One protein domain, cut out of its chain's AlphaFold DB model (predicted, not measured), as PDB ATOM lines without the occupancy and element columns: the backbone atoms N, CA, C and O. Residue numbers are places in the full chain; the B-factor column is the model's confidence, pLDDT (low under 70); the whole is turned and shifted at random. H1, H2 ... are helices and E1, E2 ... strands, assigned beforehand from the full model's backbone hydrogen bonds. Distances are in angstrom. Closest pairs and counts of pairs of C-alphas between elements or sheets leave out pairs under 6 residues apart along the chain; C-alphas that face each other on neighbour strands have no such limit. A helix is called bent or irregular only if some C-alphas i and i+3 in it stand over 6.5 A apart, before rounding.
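This is residues 28 to 187 of the 192 residues of an uncharacterized protein of Oidiodendron maius Zn (UniProt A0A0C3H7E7). A gently twisted sheet of four parallel strands forms a wall, with an arc of helices, H1, H3, H5 and H6, along one side: H3 and H5 over one face, H1 near the edge strand E1 and H6 near the edge strand E4. The other face is bare of helices, and H4 lies far out at one end of the long axis. Of 160 printed residues, the order is E1 H1 H2 E2 H3 E3 H4 H5 E4 H6 H7, the sheet order E1 E2 E3 E4, the class mixed. The whole is compact, with a radius of gyration of the C-alphas of 16.2 A and spans of 54 by 39 by 23 A.

Begin with inner strands E2, residues 59 to 64, and E3, residues 99 to 104: N 62 and O 101 are 2.8 A apart, within hydrogen-bond range. Edge strand E1, residues 28 to 30, is parallel to E2, with N 30 and O 63 at 2.8 A. Edge strand E4, residues 149 to 153, is parallel to E3, with N 102 and O 151 at 2.8 A. Three strand-helix-strand units, parallel neighbour strands joined through helices, have right-handed crossovers: E1 to E2 through H1, residues 41 to 48, and H2, residues 51 to 54; E2 to E3 through H3, residues 77 to 92; E3 to E4 through H4, residues 113 to 118, and H5, residues 124 to 144. H6, residues 164 to 178, only grazes the sheet; its closest C-alphas to E4 are Glu 170 and Ile 152, 5.6 A. H5 touches H6, closest C-alphas Glu 142 and Ile 177, 4.8 A, at a shallow tilt of 22 degrees, the same way. H3 touches H5, through residues 137 to 144 of H5 alone, closest C-alphas Ser 90 and Leu 144, 5.8 A. H1 touches H3, closest C-alphas Leu 43 and Thr 85, 5.0 A. H2 and H3 are close but not clearly touching, as are H6 and H7, residues 184 to 187. H4 touches no helix. Every O i to N i+4 pair is within hydrogen-bond range in H1, H3, H4 and H6; in H5, 12 of 17 are.

Find C-alpha 28 at (27.880, -40.320, -39.111), where E1 begins. E2 spans 16.3 A, E3 16.7 A, E4 13.4 A, H3 22.2 A and H6 20.7 A. H5 runs 31.2 A from C-alpha 124 at (0.700, -38.231, -24.237), with a kink of 26 degrees near residue 138; it is only just irregular, C-alphas 137 and 140 being 7.0 A apart. H7 ends at C-alpha 187, (31.220, -44.684, -17.865).

The farthest C-alphas, Arg 52 and Thr 118, are 53.9 A apart. The printed part has no cut; the long link is E2 to H3. Look for pLDDT under 70 at residues 31 to 36, 107 to 122, 156 to 162 and 187.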
ATOM      1  N   LEU A  28      28.705 -40.084 -37.927       93.75
ATOM      2  CA  LEU A  28      27.880 -40.320 -39.111       93.75
ATOM      3  C   LEU A  28      26.539 -39.624 -38.910       93.75
ATOM      4  O   LEU A  28      25.882 -39.863 -37.901       93.75
ATOM      5  N   TYR A  29      26.167 -38.749 -39.843       88.19
ATOM      6  CA  TYR A  29      24.961 -37.926 -39.759       88.19
ATOM      7  C   TYR A  29      23.921 -38.391 -40.769       88.19
ATOM      8  O   TYR A  29      24.238 -38.488 -41.955       88.19
ATOM      9  N   SER A  30      22.695 -38.619 -40.308       82.38
ATOM     10  CA  SER A  30      21.523 -38.695 -41.178       82.38
ATOM     11  C   SER A  30      21.076 -37.276 -41.452       82.38
ATOM     12  O   SER A  30      20.393 -36.698 -40.620       82.38
ATOM     13  N   LEU A  31      21.530 -36.681 -42.554       66.50
ATOM     14  CA  LEU A  31      21.269 -35.261 -42.818       66.50
ATOM     15  C   LEU A  31      19.824 -34.986 -43.260       66.50
ATOM     16  O   LEU A  31      19.395 -33.838 -43.201       66.50
ATOM     17  N   ASP A  32      19.084 -36.011 -43.691       67.50
ATOM     18  CA  ASP A  32      17.675 -35.915 -44.071       67.50
ATOM     19  C   ASP A  32      17.087 -37.334 -44.186       67.50
ATOM     20  O   ASP A  32      17.583 -38.157 -44.957       67.50
ATOM     21  N   LEU A  33      16.063 -37.637 -43.386       66.94
ATOM     22  CA  LEU A  33      15.343 -38.916 -43.399       66.94
ATOM     23  C   LEU A  33      14.091 -38.887 -44.287       66.94
ATOM     24  O   LEU A  33      13.227 -39.759 -44.175       66.94
ATOM     25  N   SER A  34      13.977 -37.894 -45.175       68.12
ATOM     26  CA  SER A  34      12.882 -37.837 -46.132       68.12
ATOM     27  C   SER A  34      12.834 -39.096 -47.020       68.12
ATOM     28  O   SER A  34      13.873 -39.695 -47.312       68.12
ATOM     29  N   PRO A  35      11.643 -39.500 -47.509       63.62
ATOM     30  CA  PRO A  35      11.454 -40.754 -48.253       63.62
ATOM     31  C   PRO A  35      12.315 -40.910 -49.516       63.62
ATOM     32  O   PRO A  35      12.407 -42.001 -50.063       63.62
ATOM     33  N   ASN A  36      12.919 -39.821 -50.001       65.06
ATOM     34  CA  ASN A  36      13.711 -39.793 -51.230       65.06
ATOM     35  C   ASN A  36      15.231 -39.791 -50.973       65.06
ATOM     36  O   ASN A  36      16.005 -39.727 -51.929       65.06
ATOM     37  N   GLN A  37      15.667 -39.817 -49.711       71.19
ATOM     38  CA  GLN A  37      17.080 -39.812 -49.334       71.19
ATOM     39  C   GLN A  37      17.605 -41.229 -49.100       71.19
ATOM     40  O   GLN A  37      16.906 -42.126 -48.631       71.19
ATOM     41  N   ASP A  38      18.884 -41.431 -49.412       79.00
ATOM     42  CA  ASP A  38      19.548 -42.721 -49.250       79.00
ATOM     43  C   ASP A  38      19.820 -43.019 -47.770       79.00
ATOM     44  O   ASP A  38      20.856 -42.646 -47.217       79.00
ATOM     45  N   SER A  39      18.921 -43.768 -47.137       83.00
ATOM     46  CA  SER A  39      19.076 -44.232 -45.752       83.00
ATOM     47  C   SER A  39      20.215 -45.251 -45.553       83.00
ATOM     48  O   SER A  39      20.507 -45.637 -44.422       83.00
ATOM     49  N   ARG A  40      20.930 -45.658 -46.617       87.69
ATOM     50  CA  ARG A  40      22.096 -46.566 -46.543       87.69
ATOM     51  C   ARG A  40      23.426 -45.869 -46.299       87.69
ATOM     52  O   ARG A  40      24.455 -46.543 -46.320       87.69
ATOM     53  N   TYR A  41      23.461 -44.556 -46.095       89.38
ATOM     54  CA  TYR A  41      24.723 -43.819 -45.986       89.38
ATOM     55  C   TYR A  41      25.653 -44.371 -44.882       89.38
ATOM     56  O   TYR A  41      26.860 -44.470 -45.114       89.38
ATOM     57  N   ILE A  42      25.118 -44.803 -43.726       92.81
ATOM     58  CA  ILE A  42      25.912 -45.431 -42.649       92.81
ATOM     59  C   ILE A  42      26.553 -46.724 -43.159       92.81
ATOM     60  O   ILE A  42      27.769 -46.898 -43.064       92.81
ATOM     61  N   LEU A  43      25.744 -47.614 -43.737       95.25
ATOM     62  CA  LEU A  43      26.208 -48.890 -44.266       95.25
ATOM     63  C   LEU A  43      27.244 -48.696 -45.378       95.25
ATOM     64  O   LEU A  43      28.304 -49.313 -45.334       95.25
ATOM     65  N   ARG A  44      26.982 -47.803 -46.338       95.06
ATOM     66  CA  ARG A  44      27.908 -47.485 -47.438       95.06
ATOM     67  C   ARG A  44      29.233 -46.941 -46.920       95.06
ATOM     68  O   ARG A  44      30.283 -47.339 -47.415       95.06
ATOM     69  N   PHE A  45      29.194 -46.067 -45.914       95.06
ATOM     70  CA  PHE A  45      30.404 -45.572 -45.268       95.06
ATOM     71  C   PHE A  45      31.210 -46.719 -44.650       95.06
ATOM     72  O   PHE A  45      32.405 -46.835 -44.912       95.06
ATOM     73  N   LEU A  46      30.562 -47.594 -43.873       96.75
ATOM     74  CA  LEU A  46      31.231 -48.733 -43.243       96.75
ATOM     75  C   LEU A  46      31.785 -49.722 -44.281       96.75
ATOM     76  O   LEU A  46      32.913 -50.185 -44.132       96.75
ATOM     77  N   GLN A  47      31.051 -49.986 -45.362       96.94
ATOM     78  CA  GLN A  47      31.487 -50.845 -46.471       96.94
ATOM     79  C   GLN A  47      32.645 -50.248 -47.283       96.94
ATOM     80  O   GLN A  47      33.430 -50.989 -47.872       96.94
ATOM     81  N   ALA A  48      32.774 -48.919 -47.319       97.19
ATOM     82  CA  ALA A  48      33.887 -48.248 -47.983       97.19
ATOM     83  C   ALA A  48      35.201 -48.334 -47.184       97.19
ATOM     84  O   ALA A  48      36.281 -48.119 -47.742       97.19
ATOM     85  N   ILE A  49      35.142 -48.653 -45.884       96.75
ATOM     86  CA  ILE A  49      36.338 -48.842 -45.061       96.75
ATOM     87  C   ILE A  49      37.022 -50.156 -45.464       96.75
ATOM     88  O   ILE A  49      36.369 -51.195 -45.542       96.75
ATOM     89  N   PRO A  50      38.356 -50.170 -45.668       96.75
ATOM     90  CA  PRO A  50      39.065 -51.405 -45.978       96.75
ATOM     91  C   PRO A  50      38.803 -52.486 -44.924       96.75
ATOM     92  O   PRO A  50      39.006 -52.239 -43.739       96.75
ATOM     93  N   GLN A  51      38.471 -53.710 -45.346       96.38
ATOM     94  CA  GLN A  51      38.090 -54.809 -44.441       96.38
ATOM     95  C   GLN A  51      39.063 -55.009 -43.266       96.38
ATOM     96  O   GLN A  51      38.667 -55.172 -42.115       96.38
ATOM     97  N   ARG A  52      40.374 -54.932 -43.533       95.56
ATOM     98  CA  ARG A  52      41.430 -55.073 -42.512       95.56
ATOM     99  C   ARG A  52      41.431 -53.972 -41.442       95.56
ATOM    100  O   ARG A  52      42.045 -54.167 -40.396       95.56
ATOM    101  N   ALA A  53      40.815 -52.827 -41.727       97.12
ATOM    102  CA  ALA A  53      40.730 -51.672 -40.844       97.12
ATOM    103  C   ALA A  53      39.507 -51.724 -39.912       97.12
ATOM    104  O   ALA A  53      39.575 -51.184 -38.811       97.12
ATOM    105  N   LEU A  54      38.431 -52.419 -40.306       97.75
ATOM    106  CA  LEU A  54      37.167 -52.489 -39.553       97.75
ATOM    107  C   LEU A  54      37.360 -52.975 -38.109       97.75
ATOM    108  O   LEU A  54      36.830 -52.378 -37.174       97.75
ATOM    109  N   LYS A  55      38.221 -53.977 -37.898       96.69
ATOM    110  CA  LYS A  55      38.551 -54.508 -36.562       96.69
ATOM    111  C   LYS A  55      39.194 -53.493 -35.608       96.69
ATOM    112  O   LYS A  55      39.253 -53.752 -34.405       96.69
ATOM    113  N   TYR A  56      39.725 -52.384 -36.127       97.88
ATOM    114  CA  TYR A  56      40.352 -51.331 -35.331       97.88
ATOM    115  C   TYR A  56      39.384 -50.213 -34.959       97.88
ATOM    116  O   TYR A  56      39.755 -49.389 -34.134       97.88
ATOM    117  N   ILE A  57      38.165 -50.179 -35.506       98.06
ATOM    118  CA  ILE A  57      37.159 -49.184 -35.122       98.06
ATOM    119  C   ILE A  57      36.779 -49.396 -33.652       98.06
ATOM    120  O   ILE A  57      36.434 -50.506 -33.237       98.06
ATOM    121  N   ARG A  58      36.859 -48.323 -32.857       97.62
ATOM    122  CA  ARG A  58      36.547 -48.336 -31.411       97.62
ATOM    123  C   ARG A  58      35.394 -47.431 -31.015       97.62
ATOM    124  O   ARG A  58      34.866 -47.586 -29.919       97.62
ATOM    125  N   SER A  59      35.025 -46.467 -31.853       97.69
ATOM    126  CA  SER A  59      34.050 -45.441 -31.494       97.69
ATOM    127  C   SER A  59      33.234 -45.016 -32.710       97.69
ATOM    128  O   SER A  59      33.780 -44.467 -33.674       97.69
ATOM    129  N   LEU A  60      31.929 -45.273 -32.655       97.62
ATOM    130  CA  LEU A  60      30.937 -44.815 -33.623       97.62
ATOM    131  C   LEU A  60      29.970 -43.855 -32.936       97.62
ATOM    132  O   LEU A  60      29.444 -44.148 -31.864       97.62
ATOM    133  N   ARG A  61      29.707 -42.715 -33.573       96.50
ATOM    134  CA  ARG A  61      28.687 -41.754 -33.156       96.50
ATOM    135  C   ARG A  61      27.690 -41.576 -34.290       96.50
ATOM    136  O   ARG A  61      27.989 -40.907 -35.276       96.50
ATOM    137  N   LEU A  62      26.529 -42.189 -34.140       95.44
ATOM    138  CA  LEU A  62      25.431 -42.166 -35.090       95.44
ATOM    139  C   LEU A  62      24.485 -41.048 -34.675       95.44
ATOM    140  O   LEU A  62      23.930 -41.073 -33.581       95.44
ATOM    141  N   VAL A  63      24.380 -40.032 -35.517       92.56
ATOM    142  CA  VAL A  63      23.535 -38.869 -35.284       92.56
ATOM    143  C   VAL A  63      22.421 -38.899 -36.305       92.56
ATOM    144  O   VAL A  63      22.690 -38.876 -37.504       92.56
ATOM    145  N   PHE A  64      21.189 -38.948 -35.833       89.81
ATOM    146  CA  PHE A  64      20.023 -38.885 -36.688       89.81
ATOM    147  C   PHE A  64      19.404 -37.498 -36.562       89.81
ATOM    148  O   PHE A  64      18.991 -37.094 -35.475       89.81
ATOM    149  N   ASP A  65      19.382 -36.757 -37.667       84.88
ATOM    150  CA  ASP A  65      18.597 -35.537 -37.766       84.88
ATOM    151  C   ASP A  65      17.227 -35.916 -38.366       84.88
ATOM    152  O   ASP A  65      17.144 -36.727 -39.290       84.88
ATOM    153  N   ALA A  66      16.147 -35.358 -37.812       78.75
ATOM    154  CA  ALA A  66      14.765 -35.573 -38.267       78.75
ATOM    155  C   ALA A  66      14.232 -37.028 -38.194       78.75
ATOM    156  O   ALA A  66      13.567 -37.485 -39.123       78.75
ATOM    157  N   LEU A  67      14.483 -37.756 -37.097       81.88
ATOM    158  CA  LEU A  67      13.750 -38.997 -36.817       81.88
ATOM    159  C   LEU A  67      12.254 -38.720 -36.636       81.88
ATOM    160  O   LEU A  67      11.853 -37.824 -35.897       81.88
ATOM    161  N   ASP A  68      11.438 -39.524 -37.310       79.00
ATOM    162  CA  ASP A  68       9.980 -39.500 -37.230       79.00
ATOM    163  C   ASP A  68       9.478 -40.947 -37.086       79.00
ATOM    164  O   ASP A  68      10.025 -41.881 -37.690       79.00
ATOM    165  N   TYR A  69       8.422 -41.146 -36.297       76.06
ATOM    166  CA  TYR A  69       7.784 -42.445 -36.097       76.06
ATOM    167  C   TYR A  69       7.241 -43.049 -37.406       76.06
ATOM    168  O   TYR A  69       7.112 -44.271 -37.507       76.06
ATOM    169  N   HIS A  70       6.973 -42.226 -38.425       76.38
ATOM    170  CA  HIS A  70       6.620 -42.669 -39.774       76.38
ATOM    171  C   HIS A  70       7.795 -43.306 -40.533       76.38
ATOM    172  O   HIS A  70       7.582 -44.212 -41.338       76.38
ATOM    173  N   VAL A  71       9.032 -42.870 -40.274       78.25
ATOM    174  CA  VAL A  71      10.239 -43.389 -40.944       78.25
ATOM    175  C   VAL A  71      10.658 -44.736 -40.351       78.25
ATOM    176  O   VAL A  71      11.112 -45.618 -41.074       78.25
ATOM    177  N   LEU A  72      10.445 -44.930 -39.050       78.81
ATOM    178  CA  LEU A  72      10.732 -46.161 -38.300       78.81
ATOM    179  C   LEU A  72       9.516 -47.110 -38.216       78.81
ATOM    180  O   LEU A  72       9.322 -47.841 -37.241       78.81
ATOM    181  N   GLY A  73       8.646 -47.081 -39.225       79.81
ATOM    182  CA  GLY A  73       7.598 -48.086 -39.399       79.81
ATOM    183  C   GLY A  73       8.176 -49.497 -39.609       79.81
ATOM    184  O   GLY A  73       9.309 -49.630 -40.075       79.81
ATOM    185  N   PRO A  74       7.416 -50.566 -39.308       79.88
ATOM    186  CA  PRO A  74       7.775 -51.890 -39.806       79.88
ATOM    187  C   PRO A  74       7.859 -51.849 -41.339       79.88
ATOM    188  O   PRO A  74       7.100 -51.125 -41.987       79.88
ATOM    189  N   ASP A  75       8.800 -52.605 -41.897       85.25
ATOM    190  CA  ASP A  75       9.020 -52.753 -43.341       85.25
ATOM    191  C   ASP A  75       9.383 -51.465 -44.105       85.25
ATOM    192  O   ASP A  75       9.403 -51.461 -45.340       85.25
ATOM    193  N   THR A  76       9.727 -50.371 -43.415       89.62
ATOM    194  CA  THR A  76      10.246 -49.179 -44.093       89.62
ATOM    195  C   THR A  76      11.649 -49.429 -44.639       89.62
ATOM    196  O   THR A  76      12.439 -50.210 -44.098       89.62
ATOM    197  N   GLU A  77      12.001 -48.723 -45.716       89.81
ATOM    198  CA  GLU A  77      13.354 -48.780 -46.275       89.81
ATOM    199  C   GLU A  77      14.409 -48.397 -45.224       89.81
ATOM    200  O   GLU A  77      15.438 -49.065 -45.117       89.81
ATOM    201  N   PHE A  78      14.126 -47.384 -44.398       89.06
ATOM    202  CA  PHE A  78      15.015 -46.990 -43.310       89.06
ATOM    203  C   PHE A  78      15.237 -48.129 -42.312       89.06
ATOM    204  O   PHE A  78      16.388 -48.439 -42.020       89.06
ATOM    205  N   GLN A  79      14.175 -48.789 -41.834       90.44
ATOM    206  CA  GLN A  79      14.313 -49.899 -40.886       90.44
ATOM    207  C   GLN A  79      15.121 -51.054 -41.497       90.44
ATOM    208  O   GLN A  79      16.014 -51.590 -40.847       90.44
ATOM    209  N   ASN A  80      14.877 -51.404 -42.762       92.50
ATOM    210  CA  ASN A  80      15.626 -52.460 -43.455       92.50
ATOM    211  C   ASN A  80      17.120 -52.118 -43.599       92.50
ATOM    212  O   ASN A  80      17.997 -52.960 -43.368       92.50
ATOM    213  N   ASN A  81      17.425 -50.867 -43.943       93.19
ATOM    214  CA  ASN A  81      18.796 -50.376 -44.059       93.19
ATOM    215  C   ASN A  81      19.481 -50.263 -42.693       93.19
ATOM    216  O   ASN A  81      20.675 -50.555 -42.576       93.19
ATOM    217  N   TRP A  82      18.733 -49.902 -41.653       94.69
ATOM    218  CA  TRP A  82      19.209 -49.887 -40.278       94.69
ATOM    219  C   TRP A  82      19.535 -51.300 -39.783       94.69
ATOM    220  O   TRP A  82      20.647 -51.530 -39.312       94.69
ATOM    221  N   ASN A  83      18.647 -52.270 -40.011       95.62
ATOM    222  CA  ASN A  83      18.892 -53.682 -39.707       95.62
ATOM    223  C   ASN A  83      20.161 -54.188 -40.408       95.62
ATOM    224  O   ASN A  83      21.046 -54.743 -39.761       95.62
ATOM    225  N   SER A  84      20.300 -53.903 -41.707       96.75
ATOM    226  CA  SER A  84      21.488 -54.274 -42.495       96.75
ATOM    227  C   SER A  84      22.766 -53.603 -41.977       96.75
ATOM    228  O   SER A  84      23.848 -54.187 -42.006       96.75
ATOM    229  N   THR A  85      22.658 -52.365 -41.489       97.00
ATOM    230  CA  THR A  85      23.774 -51.630 -40.881       97.00
ATOM    231  C   THR A  85      24.228 -52.297 -39.591       97.00
ATOM    232  O   THR A  85      25.425 -52.515 -39.398       97.00
ATOM    233  N   VAL A  86      23.288 -52.635 -38.711       97.75
ATOM    234  CA  VAL A  86      23.593 -53.270 -37.428       97.75
ATOM    235  C   VAL A  86      24.130 -54.687 -37.627       97.75
ATOM    236  O   VAL A  86      25.118 -55.053 -36.991       97.75
ATOM    237  N   GLU A  87      23.575 -55.444 -38.573       98.00
ATOM    238  CA  GLU A  87      24.111 -56.746 -38.978       98.00
ATOM    239  C   GLU A  87      25.546 -56.627 -39.518       98.00
ATOM    240  O   GLU A  87      26.435 -57.379 -39.122       98.00
ATOM    241  N   PHE A  88      25.822 -55.635 -40.370       98.12
ATOM    242  CA  PHE A  88      27.184 -55.400 -40.845       98.12
ATOM    243  C   PHE A  88      28.140 -55.098 -39.684       98.12
ATOM    244  O   PHE A  88      29.259 -55.621 -39.655       98.12
ATOM    245  N   ILE A  89      27.712 -54.276 -38.719       98.06
ATOM    246  CA  ILE A  89      28.500 -53.961 -37.521       98.06
ATOM    247  C   ILE A  89      28.790 -55.235 -36.721       98.06
ATOM    248  O   ILE A  89      29.948 -55.461 -36.365       98.06
ATOM    249  N   SER A  90      27.778 -56.072 -36.480       97.75
ATOM    250  CA  SER A  90      27.915 -57.293 -35.680       97.75
ATOM    251  C   SER A  90      28.892 -58.295 -36.300       97.75
ATOM    252  O   SER A  90      29.664 -58.931 -35.583       97.75
ATOM    253  N   GLN A  91      28.919 -58.384 -37.631       97.38
ATOM    254  CA  GLN A  91      29.759 -59.331 -38.365       97.38
ATOM    255  C   GLN A  91      31.199 -58.847 -38.585       97.38
ATOM    256  O   GLN A  91      32.105 -59.671 -38.725       97.38
ATOM    257  N   ASN A  92      31.435 -57.531 -38.658       97.88
ATOM    258  CA  ASN A  92      32.710 -56.997 -39.157       97.88
ATOM    259  C   ASN A  92      33.531 -56.207 -38.130       97.88
ATOM    260  O   ASN A  92      34.738 -56.025 -38.332       97.88
ATOM    261  N   LEU A  93      32.921 -55.708 -37.051       97.81
ATOM    262  CA  LEU A  93      33.614 -54.909 -36.037       97.81
ATOM    263  C   LEU A  93      33.917 -55.736 -34.781       97.81
ATOM    264  O   LEU A  93      33.232 -56.694 -34.438       97.81
ATOM    265  N   ALA A  94      34.965 -55.341 -34.055       97.25
ATOM    266  CA  ALA A  94      35.321 -55.961 -32.780       97.25
ATOM    267  C   ALA A  94      34.434 -55.404 -31.650       97.25
ATOM    268  O   ALA A  94      34.821 -54.445 -30.976       97.25
ATOM    269  N   LEU A  95      33.251 -55.998 -31.458       97.56
ATOM    270  CA  LEU A  95      32.204 -55.495 -30.554       97.56
ATOM    271  C   LEU A  95      32.695 -55.237 -29.122       97.56
ATOM    272  O   LEU A  95      32.485 -54.144 -28.603       97.56
ATOM    273  N   CYS A  96      33.480 -56.149 -28.541       97.12
ATOM    274  CA  CYS A  96      34.028 -56.010 -27.181       97.12
ATOM    275  C   CYS A  96      34.962 -54.806 -26.979       97.12
ATOM    276  O   CYS A  96      35.349 -54.488 -25.856       97.12
ATOM    277  N   GLN A  97      35.341 -54.127 -28.060       96.62
ATOM    278  CA  GLN A  97      36.175 -52.928 -28.043       96.62
ATOM    279  C   GLN A  97      35.450 -51.713 -28.640       96.62
ATOM    280  O   GLN A  97      36.010 -50.615 -28.665       96.62
ATOM    281  N   LEU A  98      34.220 -51.902 -29.122       97.75
ATOM    282  CA  LEU A  98      33.416 -50.900 -29.798       97.75
ATOM    283  C   LEU A  98      32.528 -50.152 -28.800       97.75
ATOM    284  O   LEU A  98      31.776 -50.744 -28.032       97.75
ATOM    285  N   CYS A  99      32.613 -48.828 -28.841       97.19
ATOM    286  CA  CYS A  99      31.666 -47.907 -28.237       97.19
ATOM    287  C   CYS A  99      30.728 -47.378 -29.324       97.19
ATOM    288  O   CYS A  99      31.201 -46.882 -30.352       97.19
ATOM    289  N   VAL A 100      29.420 -47.463 -29.093       97.12
ATOM    290  CA  VAL A 100      28.403 -46.898 -29.982       97.12
ATOM    291  C   VAL A 100      27.652 -45.805 -29.234       97.12
ATOM    292  O   VAL A 100      27.185 -46.009 -28.119       97.12
ATOM    293  N   ARG A 101      27.533 -44.629 -29.847       96.56
ATOM    294  CA  ARG A 101      26.693 -43.537 -29.359       96.56
ATOM    295  C   ARG A 101      25.632 -43.217 -30.395       96.56
ATOM    296  O   ARG A 101      25.980 -42.885 -31.524       96.56
ATOM    297  N   ILE A 102      24.374 -43.288 -29.997       95.31
ATOM    298  CA  ILE A 102      23.217 -42.924 -30.802       95.31
ATOM    299  C   ILE A 102      22.680 -41.610 -30.262       95.31
ATOM    300  O   ILE A 102      22.404 -41.484 -29.072       95.31
ATOM    301  N   GLU A 103      22.580 -40.622 -31.135       93.19
ATOM    302  CA  GLU A 103      22.018 -39.320 -30.817       93.19
ATOM    303  C   GLU A 103      20.885 -39.033 -31.777       93.19
ATOM    304  O   GLU A 103      21.099 -38.952 -32.986       93.19
ATOM    305  N   ASP A 104      19.707 -38.817 -31.223       90.44
ATOM    306  CA  ASP A 104      18.650 -38.147 -31.938       90.44
ATOM    307  C   ASP A 104      18.782 -36.629 -31.749       90.44
ATOM    308  O   ASP A 104      18.893 -36.107 -30.636       90.44
ATOM    309  N   ARG A 105      18.811 -35.912 -32.868       85.69
ATOM    310  CA  ARG A 105      18.843 -34.451 -32.933       85.69
ATOM    311  C   ARG A 105      17.613 -33.877 -33.606       85.69
ATOM    312  O   ARG A 105      17.603 -32.670 -33.868       85.69
ATOM    313  N   SER A 106      16.572 -34.675 -33.852       73.62
ATOM    314  CA  SER A 106      15.282 -34.148 -34.269       73.62
ATOM    315  C   SER A 106      14.704 -33.265 -33.170       73.62
ATOM    316  O   SER A 106      13.891 -33.665 -32.350       73.62
ATOM    317  N   SER A 107      15.108 -31.998 -33.149       57.09
ATOM    318  CA  SER A 107      14.239 -30.979 -32.587       57.09
ATOM    319  C   SER A 107      12.896 -31.152 -33.293       57.09
ATOM    320  O   SER A 107      12.863 -31.244 -34.519       57.09
ATOM    321  N   ARG A 108      11.792 -31.188 -32.549       57.62
ATOM    322  CA  ARG A 108      10.421 -31.103 -33.089       57.62
ATOM    323  C   ARG A 108      10.154 -29.786 -33.856       57.62
ATOM    324  O   ARG A 108       9.041 -29.286 -33.900       57.62
ATOM    325  N   SER A 109      11.178 -29.180 -34.451       45.06
ATOM    326  CA  SER A 109      11.138 -27.960 -35.249       45.06
ATOM    327  C   SER A 109      10.453 -28.148 -36.605       45.06
ATOM    328  O   SER A 109      10.196 -27.158 -37.280       45.06
ATOM    329  N   GLY A 110      10.117 -29.387 -36.987       46.50
ATOM    330  CA  GLY A 110       9.208 -29.669 -38.100       46.50
ATOM    331  C   GLY A 110       7.739 -29.360 -37.788       46.50
ATOM    332  O   GLY A 110       6.948 -29.173 -38.711       46.50
ATOM    333  N   GLY A 111       7.365 -29.245 -36.509       47.56
ATOM    334  CA  GLY A 111       6.093 -28.645 -36.138       47.56
ATOM    335  C   GLY A 111       6.127 -27.177 -36.542       47.56
ATOM    336  O   GLY A 111       6.972 -26.421 -36.060       47.56
ATOM    337  N   SER A 112       5.223 -26.758 -37.432       51.25
ATOM    338  CA  SER A 112       5.019 -25.336 -37.702       51.25
ATOM    339  C   SER A 112       4.895 -24.585 -36.370       51.25
ATOM    340  O   SER A 112       4.454 -25.142 -35.362       51.25
ATOM    341  N   VAL A 113       5.250 -23.299 -36.339       55.09
ATOM    342  CA  VAL A 113       5.019 -22.432 -35.164       55.09
ATOM    343  C   VAL A 113       3.580 -22.584 -34.624       55.09
ATOM    344  O   VAL A 113       3.339 -22.477 -33.427       55.09
ATOM    345  N   GLU A 114       2.642 -22.938 -35.502       50.97
ATOM    346  CA  GLU A 114       1.247 -23.279 -35.224       50.97
ATOM    347  C   GLU A 114       1.052 -24.554 -34.368       50.97
ATOM    348  O   GLU A 114       0.252 -24.548 -33.431       50.97
ATOM    349  N   ASN A 115       1.810 -25.630 -34.607       53.06
ATOM    350  CA  ASN A 115       1.778 -26.850 -33.783       53.06
ATOM    351  C   ASN A 115       2.337 -26.603 -32.374       53.06
ATOM    352  O   ASN A 115       1.823 -27.144 -31.393       53.06
ATOM    353  N   LEU A 116       3.336 -25.721 -32.267       53.66
ATOM    354  CA  LEU A 116       3.900 -25.283 -30.988       53.66
ATOM    355  C   LEU A 116       2.928 -24.387 -30.199       53.66
ATOM    356  O   LEU A 116       2.905 -24.452 -28.973       53.66
ATOM    357  N   MET A 117       2.103 -23.579 -30.876       54.41
ATOM    358  CA  MET A 117       1.119 -22.701 -30.220       54.41
ATOM    359  C   MET A 117      -0.186 -23.403 -29.829       54.41
ATOM    360  O   MET A 117      -0.866 -22.955 -28.910       54.41
ATOM    361  N   THR A 118      -0.542 -24.500 -30.495       57.28
ATOM    362  CA  THR A 118      -1.782 -25.248 -30.213       57.28
ATOM    363  C   THR A 118      -1.622 -26.322 -29.135       57.28
ATOM    364  O   THR A 118      -2.620 -26.907 -28.718       57.28
ATOM    365  N   GLY A 119      -0.393 -26.607 -28.680       55.44
ATOM    366  CA  GLY A 119      -0.108 -27.651 -27.683       55.44
ATOM    367  C   GLY A 119      -0.376 -29.080 -28.175       55.44
ATOM    368  O   GLY A 119      -0.319 -30.024 -27.393       55.44
ATOM    369  N   ARG A 120      -0.671 -29.250 -29.469       55.38
ATOM    370  CA  ARG A 120      -1.081 -30.525 -30.075       55.38
ATOM    371  C   ARG A 120       0.068 -31.528 -30.183       55.38
ATOM    372  O   ARG A 120      -0.173 -32.728 -30.192       55.38
ATOM    373  N   ASP A 121       1.298 -31.021 -30.235       57.06
ATOM    374  CA  ASP A 121       2.524 -31.815 -30.344       57.06
ATOM    375  C   ASP A 121       2.958 -32.417 -28.987       57.06
ATOM    376  O   ASP A 121       3.711 -33.381 -28.926       57.06
ATOM    377  N   ASP A 122       2.442 -31.906 -27.865       62.38
ATOM    378  CA  ASP A 122       2.783 -32.347 -26.501       62.38
ATOM    379  C   ASP A 122       1.749 -33.320 -25.893       62.38
ATOM    380  O   ASP A 122       1.653 -33.452 -24.671       62.38
ATOM    381  N   SER A 123       0.958 -34.007 -26.726       71.75
ATOM    382  CA  SER A 123       0.030 -35.030 -26.238       71.75
ATOM    383  C   SER A 123       0.776 -36.268 -25.721       71.75
ATOM    384  O   SER A 123       1.832 -36.641 -26.236       71.75
ATOM    385  N   ALA A 124       0.192 -36.948 -24.729       79.25
ATOM    386  CA  ALA A 124       0.700 -38.231 -24.237       79.25
ATOM    387  C   ALA A 124       0.826 -39.273 -25.369       79.25
ATOM    388  O   ALA A 124       1.783 -40.037 -25.406       79.25
ATOM    389  N   GLU A 125      -0.088 -39.238 -26.345       81.12
ATOM    390  CA  GLU A 125      -0.056 -40.106 -27.528       81.12
ATOM    391  C   GLU A 125       1.220 -39.911 -28.358       81.12
ATOM    392  O   GLU A 125       1.823 -40.883 -28.807       81.12
ATOM    393  N   MET A 126       1.670 -38.665 -28.538       78.56
ATOM    394  CA  MET A 126       2.908 -38.396 -29.267       78.56
ATOM    395  C   MET A 126       4.147 -38.829 -28.477       78.56
ATOM    396  O   MET A 126       5.102 -39.323 -29.074       78.56
ATOM    397  N   GLU A 127       4.136 -38.700 -27.146       81.31
ATOM    398  CA  GLU A 127       5.215 -39.219 -26.291       81.31
ATOM    399  C   GLU A 127       5.299 -40.757 -26.317       81.31
ATOM    400  O   GLU A 127       6.394 -41.313 -26.164       81.31
ATOM    401  N   ASP A 128       4.169 -41.441 -26.511       85.12
ATOM    402  CA  ASP A 128       4.096 -42.896 -26.673       85.12
ATOM    403  C   ASP A 128       4.563 -43.340 -28.065       85.12
ATOM    404  O   ASP A 128       5.341 -44.290 -28.178       85.12
ATOM    405  N   LEU A 129       4.171 -42.630 -29.128       85.94
ATOM    406  CA  LEU A 129       4.669 -42.886 -30.485       85.94
ATOM    407  C   LEU A 129       6.184 -42.665 -30.589       85.94
ATOM    408  O   LEU A 129       6.886 -43.496 -31.167       85.94
ATOM    409  N   GLU A 130       6.699 -41.592 -29.980       85.25
ATOM    410  CA  GLU A 130       8.140 -41.319 -29.889       85.25
ATOM    411  C   GLU A 130       8.861 -42.455 -29.143       85.25
ATOM    412  O   GLU A 130       9.931 -42.912 -29.547       85.25
ATOM    413  N   TRP A 131       8.257 -42.975 -28.073       90.06
ATOM    414  CA  TRP A 131       8.834 -44.100 -27.347       90.06
ATOM    415  C   TRP A 131       8.897 -45.378 -28.182       90.06
ATOM    416  O   TRP A 131       9.946 -46.020 -28.230       90.06
ATOM    417  N   ILE A 132       7.810 -45.719 -28.877       91.31
ATOM    418  CA  ILE A 132       7.760 -46.873 -29.787       91.31
ATOM    419  C   ILE A 132       8.827 -46.734 -30.877       91.31
ATOM    420  O   ILE A 132       9.520 -47.701 -31.193       91.31
ATOM    421  N   MET A 133       8.993 -45.531 -31.427       90.38
ATOM    422  CA  MET A 133      10.032 -45.229 -32.407       90.38
ATOM    423  C   MET A 133      11.430 -45.553 -31.858       90.38
ATOM    424  O   MET A 133      12.180 -46.293 -32.497       90.38
ATOM    425  N   TYR A 134      11.780 -45.074 -30.660       92.56
ATOM    426  CA  TYR A 134      13.084 -45.380 -30.063       92.56
ATOM    427  C   TYR A 134      13.263 -46.863 -29.732       92.56
ATOM    428  O   TYR A 134      14.361 -47.392 -29.894       92.56
ATOM    429  N   GLN A 135      12.200 -47.555 -29.315       95.06
ATOM    430  CA  GLN A 135      12.247 -49.003 -29.108       95.06
ATOM    431  C   GLN A 135      12.587 -49.750 -30.406       95.06
ATOM    432  O   GLN A 135      13.428 -50.644 -30.373       95.06
ATOM    433  N   ARG A 136      12.004 -49.355 -31.544       93.50
ATOM    434  CA  ARG A 136      12.308 -49.940 -32.866       93.50
ATOM    435  C   ARG A 136      13.706 -49.599 -33.368       93.50
ATOM    436  O   ARG A 136      14.363 -50.435 -33.981       93.50
ATOM    437  N   LEU A 137      14.185 -48.386 -33.085       93.19
ATOM    438  CA  LEU A 137      15.568 -48.005 -33.374       93.19
ATOM    439  C   LEU A 137      16.557 -48.864 -32.567       93.19
ATOM    440  O   LEU A 137      17.612 -49.239 -33.077       93.19
ATOM    441  N   ALA A 138      16.216 -49.185 -31.318       95.25
ATOM    442  CA  ALA A 138      17.057 -49.960 -30.414       95.25
ATOM    443  C   ALA A 138      17.010 -51.476 -30.653       95.25
ATOM    444  O   ALA A 138      18.014 -52.143 -30.434       95.25
ATOM    445  N   GLU A 139      15.888 -52.021 -31.117       95.94
ATOM    446  CA  GLU A 139      15.680 -53.467 -31.271       95.94
ATOM    447  C   GLU A 139      16.801 -54.185 -32.060       95.94
ATOM    448  O   GLU A 139      17.352 -55.156 -31.540       95.94
ATOM    449  N   PRO A 140      17.265 -53.708 -33.233       96.75
ATOM    450  CA  PRO A 140      18.341 -54.385 -33.964       96.75
ATOM    451  C   PRO A 140      19.671 -54.424 -33.199       96.75
ATOM    452  O   PRO A 140      20.476 -55.342 -33.391       96.75
ATOM    453  N   LEU A 141      19.911 -53.438 -32.325       97.25
ATOM    454  CA  LEU A 141      21.141 -53.315 -31.538       97.25
ATOM    455  C   LEU A 141      21.279 -54.413 -30.488       97.25
ATOM    456  O   LEU A 141      22.391 -54.637 -30.021       97.25
ATOM    457  N   GLU A 142      20.205 -55.124 -30.141       96.75
ATOM    458  CA  GLU A 142      20.274 -56.285 -29.243       96.75
ATOM    459  C   GLU A 142      21.237 -57.358 -29.772       96.75
ATOM    460  O   GLU A 142      21.934 -58.020 -29.002       96.75
ATOM    461  N   SER A 143      21.370 -57.462 -31.100       96.44
ATOM    462  CA  SER A 143      22.350 -58.342 -31.749       96.44
ATOM    463  C   SER A 143      23.811 -57.964 -31.454       96.44
ATOM    464  O   SER A 143      24.717 -58.775 -31.657       96.44
ATOM    465  N   LEU A 144      24.058 -56.753 -30.942       95.81
ATOM    466  CA  LEU A 144      25.382 -56.239 -30.607       95.81
ATOM    467  C   LEU A 144      25.808 -56.524 -29.162       95.81
ATOM    468  O   LEU A 144      26.855 -56.010 -28.786       95.81
ATOM    469  N   GLY A 145      25.069 -57.315 -28.368       87.38
ATOM    470  CA  GLY A 145      25.156 -57.465 -26.893       87.38
ATOM    471  C   GLY A 145      26.517 -57.742 -26.215       87.38
ATOM    472  O   GLY A 145      26.575 -57.997 -25.019       87.38
ATOM    473  N   SER A 146      27.631 -57.683 -26.944       93.50
ATOM    474  CA  SER A 146      29.006 -57.650 -26.440       93.50
ATOM    475  C   SER A 146      29.724 -56.313 -26.684       93.50
ATOM    476  O   SER A 146      30.954 -56.286 -26.703       93.50
ATOM    477  N   LEU A 147      29.004 -55.203 -26.894       96.75
ATOM    478  CA  LEU A 147      29.624 -53.876 -27.006       96.75
ATOM    479  C   LEU A 147      30.448 -53.537 -25.756       96.75
ATOM    480  O   LEU A 147      30.118 -53.922 -24.637       96.75
ATOM    481  N   ARG A 148      31.502 -52.736 -25.931       96.31
ATOM    482  CA  ARG A 148      32.232 -52.147 -24.798       96.31
ATOM    483  C   ARG A 148      31.367 -51.126 -24.055       96.31
ATOM    484  O   ARG A 148      31.439 -51.026 -22.837       96.31
ATOM    485  N   ALA A 149      30.623 -50.318 -24.806       96.25
ATOM    486  CA  ALA A 149      29.725 -49.303 -24.271       96.25
ATOM    487  C   ALA A 149      28.663 -48.917 -25.307       96.25
ATOM    488  O   ALA A 149      28.947 -48.893 -26.510       96.25
ATOM    489  N   LEU A 150      27.479 -48.555 -24.825       96.38
ATOM    490  CA  LEU A 150      26.377 -48.034 -25.618       96.38
ATOM    491  C   LEU A 150      25.810 -46.797 -24.925       96.38
ATOM    492  O   LEU A 150      25.474 -46.845 -23.750       96.38
ATOM    493  N   TYR A 151      25.681 -45.710 -25.674       95.62
ATOM    494  CA  TYR A 151      25.072 -44.477 -25.193       95.62
ATOM    495  C   TYR A 151      23.908 -44.113 -26.099       95.62
ATOM    496  O   TYR A 151      24.105 -43.982 -27.309       95.62
ATOM    497  N   ILE A 152      22.731 -43.902 -25.531       94.31
ATOM    498  CA  ILE A 152      21.543 -43.461 -26.259       94.31
ATOM    499  C   ILE A 152      21.147 -42.092 -25.719       94.31
ATOM    500  O   ILE A 152      20.988 -41.908 -24.518       94.31
ATOM    501  N   ARG A 153      21.020 -41.111 -26.613       92.00
ATOM    502  CA  ARG A 153      20.555 -39.767 -26.271       92.00
ATOM    503  C   ARG A 153      19.419 -39.361 -27.184       92.00
ATOM    504  O   ARG A 153      19.601 -39.308 -28.401       92.00
ATOM    505  N   PHE A 154      18.277 -39.051 -26.594       88.00
ATOM    506  CA  PHE A 154      17.107 -38.577 -27.319       88.00
ATOM    507  C   PHE A 154      17.135 -37.059 -27.486       88.00
ATOM    508  O   PHE A 154      17.695 -36.334 -26.656       88.00
ATOM    509  N   SER A 155      16.536 -36.569 -28.571       81.94
ATOM    510  CA  SER A 155      16.439 -35.132 -28.837       81.94
ATOM    511  C   SER A 155      15.667 -34.438 -27.720       81.94
ATOM    512  O   SER A 155      14.764 -35.030 -27.150       81.94
ATOM    513  N   LEU A 156      15.980 -33.183 -27.381       68.50
ATOM    514  CA  LEU A 156      15.207 -32.399 -26.405       68.50
ATOM    515  C   LEU A 156      14.142 -31.561 -27.124       68.50
ATOM    516  O   LEU A 156      14.483 -30.889 -28.102       68.50
ATOM    517  N   PRO A 157      12.884 -31.497 -26.644       62.66
ATOM    518  CA  PRO A 157      11.982 -30.459 -27.090       62.66
ATOM    519  C   PRO A 157      12.579 -29.106 -26.681       62.66
ATOM    520  O   PRO A 157      13.118 -28.973 -25.578       62.66
ATOM    521  N   PRO A 158      12.458 -28.078 -27.531       57.78
ATOM    522  CA  PRO A 158      13.084 -26.775 -27.305       57.78
ATOM    523  C   PRO A 158      12.648 -26.069 -26.005       57.78
ATOM    524  O   PRO A 158      13.327 -25.141 -25.573       57.78
ATOM    525  N   TYR A 159      11.559 -26.509 -25.357       57.16
ATOM    526  CA  TYR A 159      10.948 -25.813 -24.217       57.16
ATOM    527  C   TYR A 159      10.814 -26.631 -22.919       57.16
ATOM    528  O   TYR A 159      10.448 -26.053 -21.895       57.16
ATOM    529  N   LYS A 160      11.132 -27.936 -22.898       56.75
ATOM    530  CA  LYS A 160      11.115 -28.725 -21.648       56.75
ATOM    531  C   LYS A 160      12.545 -28.975 -21.166       56.75
ATOM    532  O   LYS A 160      13.400 -29.439 -21.916       56.75
ATOM    533  N   ARG A 161      12.802 -28.684 -19.883       57.50
ATOM    534  CA  ARG A 161      13.992 -29.195 -19.177       57.50
ATOM    535  C   ARG A 161      13.990 -30.723 -19.281       57.50
ATOM    536  O   ARG A 161      12.913 -31.311 -19.279       57.50
ATOM    537  N   TYR A 162      15.178 -31.327 -19.358       62.03
ATOM    538  CA  TYR A 162      15.388 -32.781 -19.372       62.03
ATOM    539  C   TYR A 162      14.408 -33.462 -18.401       62.03
ATOM    540  O   TYR A 162      14.519 -33.292 -17.187       62.03
ATOM    541  N   THR A 163      13.392 -34.155 -18.921       74.00
ATOM    542  CA  THR A 163      12.424 -34.850 -18.068       74.00
ATOM    543  C   THR A 163      13.077 -36.133 -17.573       74.00
ATOM    544  O   THR A 163      13.588 -36.892 -18.398       74.00
ATOM    545  N   GLU A 164      13.025 -36.416 -16.270       83.00
ATOM    546  CA  GLU A 164      13.538 -37.670 -15.685       83.00
ATOM    547  C   GLU A 164      13.048 -38.918 -16.441       83.00
ATOM    548  O   GLU A 164      13.817 -39.849 -16.658       83.00
ATOM    549  N   LEU A 165      11.813 -38.893 -16.960       84.81
ATOM    550  CA  LEU A 165      11.245 -39.957 -17.793       84.81
ATOM    551  C   LEU A 165      12.109 -40.309 -19.017       84.81
ATOM    552  O   LEU A 165      12.246 -41.475 -19.372       84.81
ATOM    553  N   ARG A 166      12.710 -39.316 -19.677       85.44
ATOM    554  CA  ARG A 166      13.528 -39.543 -20.878       85.44
ATOM    555  C   ARG A 166      14.861 -40.172 -20.538       85.44
ATOM    556  O   ARG A 166      15.227 -41.159 -21.158       85.44
ATOM    557  N   LYS A 167      15.518 -39.676 -19.489       88.38
ATOM    558  CA  LYS A 167      16.729 -40.302 -18.954       88.38
ATOM    559  C   LYS A 167      16.459 -41.748 -18.531       88.38
ATOM    560  O   LYS A 167      17.259 -42.634 -18.802       88.38
ATOM    561  N   GLN A 168      15.305 -42.008 -17.914       91.12
ATOM    562  CA  GLN A 168      14.873 -43.369 -17.591       91.12
ATOM    563  C   GLN A 168      14.686 -44.224 -18.850       91.12
ATOM    564  O   GLN A 168      15.164 -45.351 -18.879       91.12
ATOM    565  N   ARG A 169      14.045 -43.697 -19.899       92.94
ATOM    566  CA  ARG A 169      13.873 -44.385 -21.190       92.94
ATOM    567  C   ARG A 169      15.213 -44.698 -21.873       92.94
ATOM    568  O   ARG A 169      15.385 -45.818 -22.343       92.94
ATOM    569  N   GLU A 170      16.161 -43.760 -21.874       94.00
ATOM    570  CA  GLU A 170      17.538 -43.969 -22.360       94.00
ATOM    571  C   GLU A 170      18.198 -45.139 -21.609       94.00
ATOM    572  O   GLU A 170      18.606 -46.118 -22.232       94.00
ATOM    573  N   ILE A 171      18.183 -45.104 -20.269       94.75
ATOM    574  CA  ILE A 171      18.731 -46.168 -19.409       94.75
ATOM    575  C   ILE A 171      18.041 -47.517 -19.662       94.75
ATOM    576  O   ILE A 171      18.706 -48.553 -19.684       94.75
ATOM    577  N   ILE A 172      16.716 -47.529 -19.846       96.12
ATOM    578  CA  ILE A 172      15.952 -48.752 -20.126       96.12
ATOM    579  C   ILE A 172      16.435 -49.399 -21.428       96.12
ATOM    580  O   ILE A 172      16.667 -50.607 -21.442       96.12
ATOM    581  N   LEU A 173      16.608 -48.629 -22.508       96.31
ATOM    582  CA  LEU A 173      17.092 -49.185 -23.778       96.31
ATOM    583  C   LEU A 173      18.549 -49.637 -23.685       96.31
ATOM    584  O   LEU A 173      18.886 -50.714 -24.172       96.31
ATOM    585  N   GLU A 174      19.401 -48.852 -23.030       96.31
ATOM    586  CA  GLU A 174      20.803 -49.217 -22.830       96.31
ATOM    587  C   GLU A 174      20.934 -50.532 -22.057       96.31
ATOM    588  O   GLU A 174      21.645 -51.427 -22.504       96.31
ATOM    589  N   ARG A 175      20.206 -50.700 -20.945       96.31
ATOM    590  CA  ARG A 175      20.198 -51.948 -20.162       96.31
ATOM    591  C   ARG A 175      19.589 -53.117 -20.913       96.31
ATOM    592  O   ARG A 175      20.092 -54.228 -20.809       96.31
ATOM    593  N   ARG A 176      18.545 -52.876 -21.706       96.69
ATOM    594  CA  ARG A 176      17.952 -53.911 -22.558       96.69
ATOM    595  C   ARG A 176      18.980 -54.505 -23.529       96.69
ATOM    596  O   ARG A 176      18.955 -55.706 -23.756       96.69
ATOM    597  N   ILE A 177      19.890 -53.686 -24.061       96.31
ATOM    598  CA  ILE A 177      20.908 -54.120 -25.034       96.31
ATOM    599  C   ILE A 177      22.194 -54.620 -24.353       96.31
ATOM    600  O   ILE A 177      22.788 -55.602 -24.794       96.31
ATOM    601  N   MET A 178      22.644 -53.940 -23.296       96.31
ATOM    602  CA  MET A 178      23.940 -54.177 -22.641       96.31
ATOM    603  C   MET A 178      23.856 -55.087 -21.406       96.31
ATOM    604  O   MET A 178      24.888 -55.520 -20.893       96.31
ATOM    605  N   GLY A 179      22.647 -55.361 -20.910       95.94
ATOM    606  CA  GLY A 179      22.369 -56.090 -19.673       95.94
ATOM    607  C   GLY A 179      21.973 -55.186 -18.498       95.94
ATOM    608  O   GLY A 179      22.335 -54.011 -18.424       95.94
ATOM    609  N   ASP A 180      21.252 -55.762 -17.531       95.12
ATOM    610  CA  ASP A 180      20.634 -55.040 -16.403       95.12
ATOM    611  C   ASP A 180      21.624 -54.290 -15.499       95.12
ATOM    612  O   ASP A 180      21.258 -53.313 -14.840       95.12
ATOM    613  N   THR A 181      22.881 -54.737 -15.454       93.69
ATOM    614  CA  THR A 181      23.946 -54.126 -14.646       93.69
ATOM    615  C   THR A 181      24.616 -52.936 -15.331       93.69
ATOM    616  O   THR A 181      25.458 -52.280 -14.715       93.69
ATOM    617  N   TYR A 182      24.264 -52.645 -16.586       94.31
ATOM    618  CA  TYR A 182      24.843 -51.544 -17.338       94.31
ATOM    619  C   TYR A 182      24.339 -50.179 -16.841       94.31
ATOM    620  O   TYR A 182      23.149 -49.980 -16.565       94.31
ATOM    621  N   ASP A 183      25.264 -49.224 -16.740       89.94
ATOM    622  CA  ASP A 183      24.987 -47.833 -16.388       89.94
ATOM    623  C   ASP A 183      25.970 -46.894 -17.102       89.94
ATOM    624  O   ASP A 183      27.118 -46.711 -16.679       89.94
ATOM    625  N   SER A 184      25.504 -46.268 -18.183       88.81
ATOM    626  CA  SER A 184      26.283 -45.309 -18.975       88.81
ATOM    627  C   SER A 184      26.707 -44.065 -18.186       88.81
ATOM    628  O   SER A 184      27.732 -43.460 -18.505       88.81
ATOM    629  N   SER A 185      25.994 -43.701 -17.113       83.00
ATOM    630  CA  SER A 185      26.310 -42.517 -16.303       83.00
ATOM    631  C   SER A 185      27.603 -42.668 -15.497       83.00
ATOM    632  O   SER A 185      28.246 -41.676 -15.145       83.00
ATOM    633  N   THR A 186      28.015 -43.910 -15.236       76.94
ATOM    634  CA  THR A 186      29.290 -44.217 -14.575       76.94
ATOM    635  C   THR A 186      30.466 -44.228 -15.551       76.94
ATOM    636  O   THR A 186      31.587 -43.913 -15.154       76.94
ATOM    637  N   ALA A 187      30.206 -44.522 -16.828       64.88
ATOM    638  CA  ALA A 187      31.220 -44.684 -17.865       64.88
ATOM    639  C   ALA A 187      31.704 -43.349 -18.476       64.88
ATOM    640  O   ALA A 187      32.818 -43.281 -18.995       64.88
TER     641      ALA A 187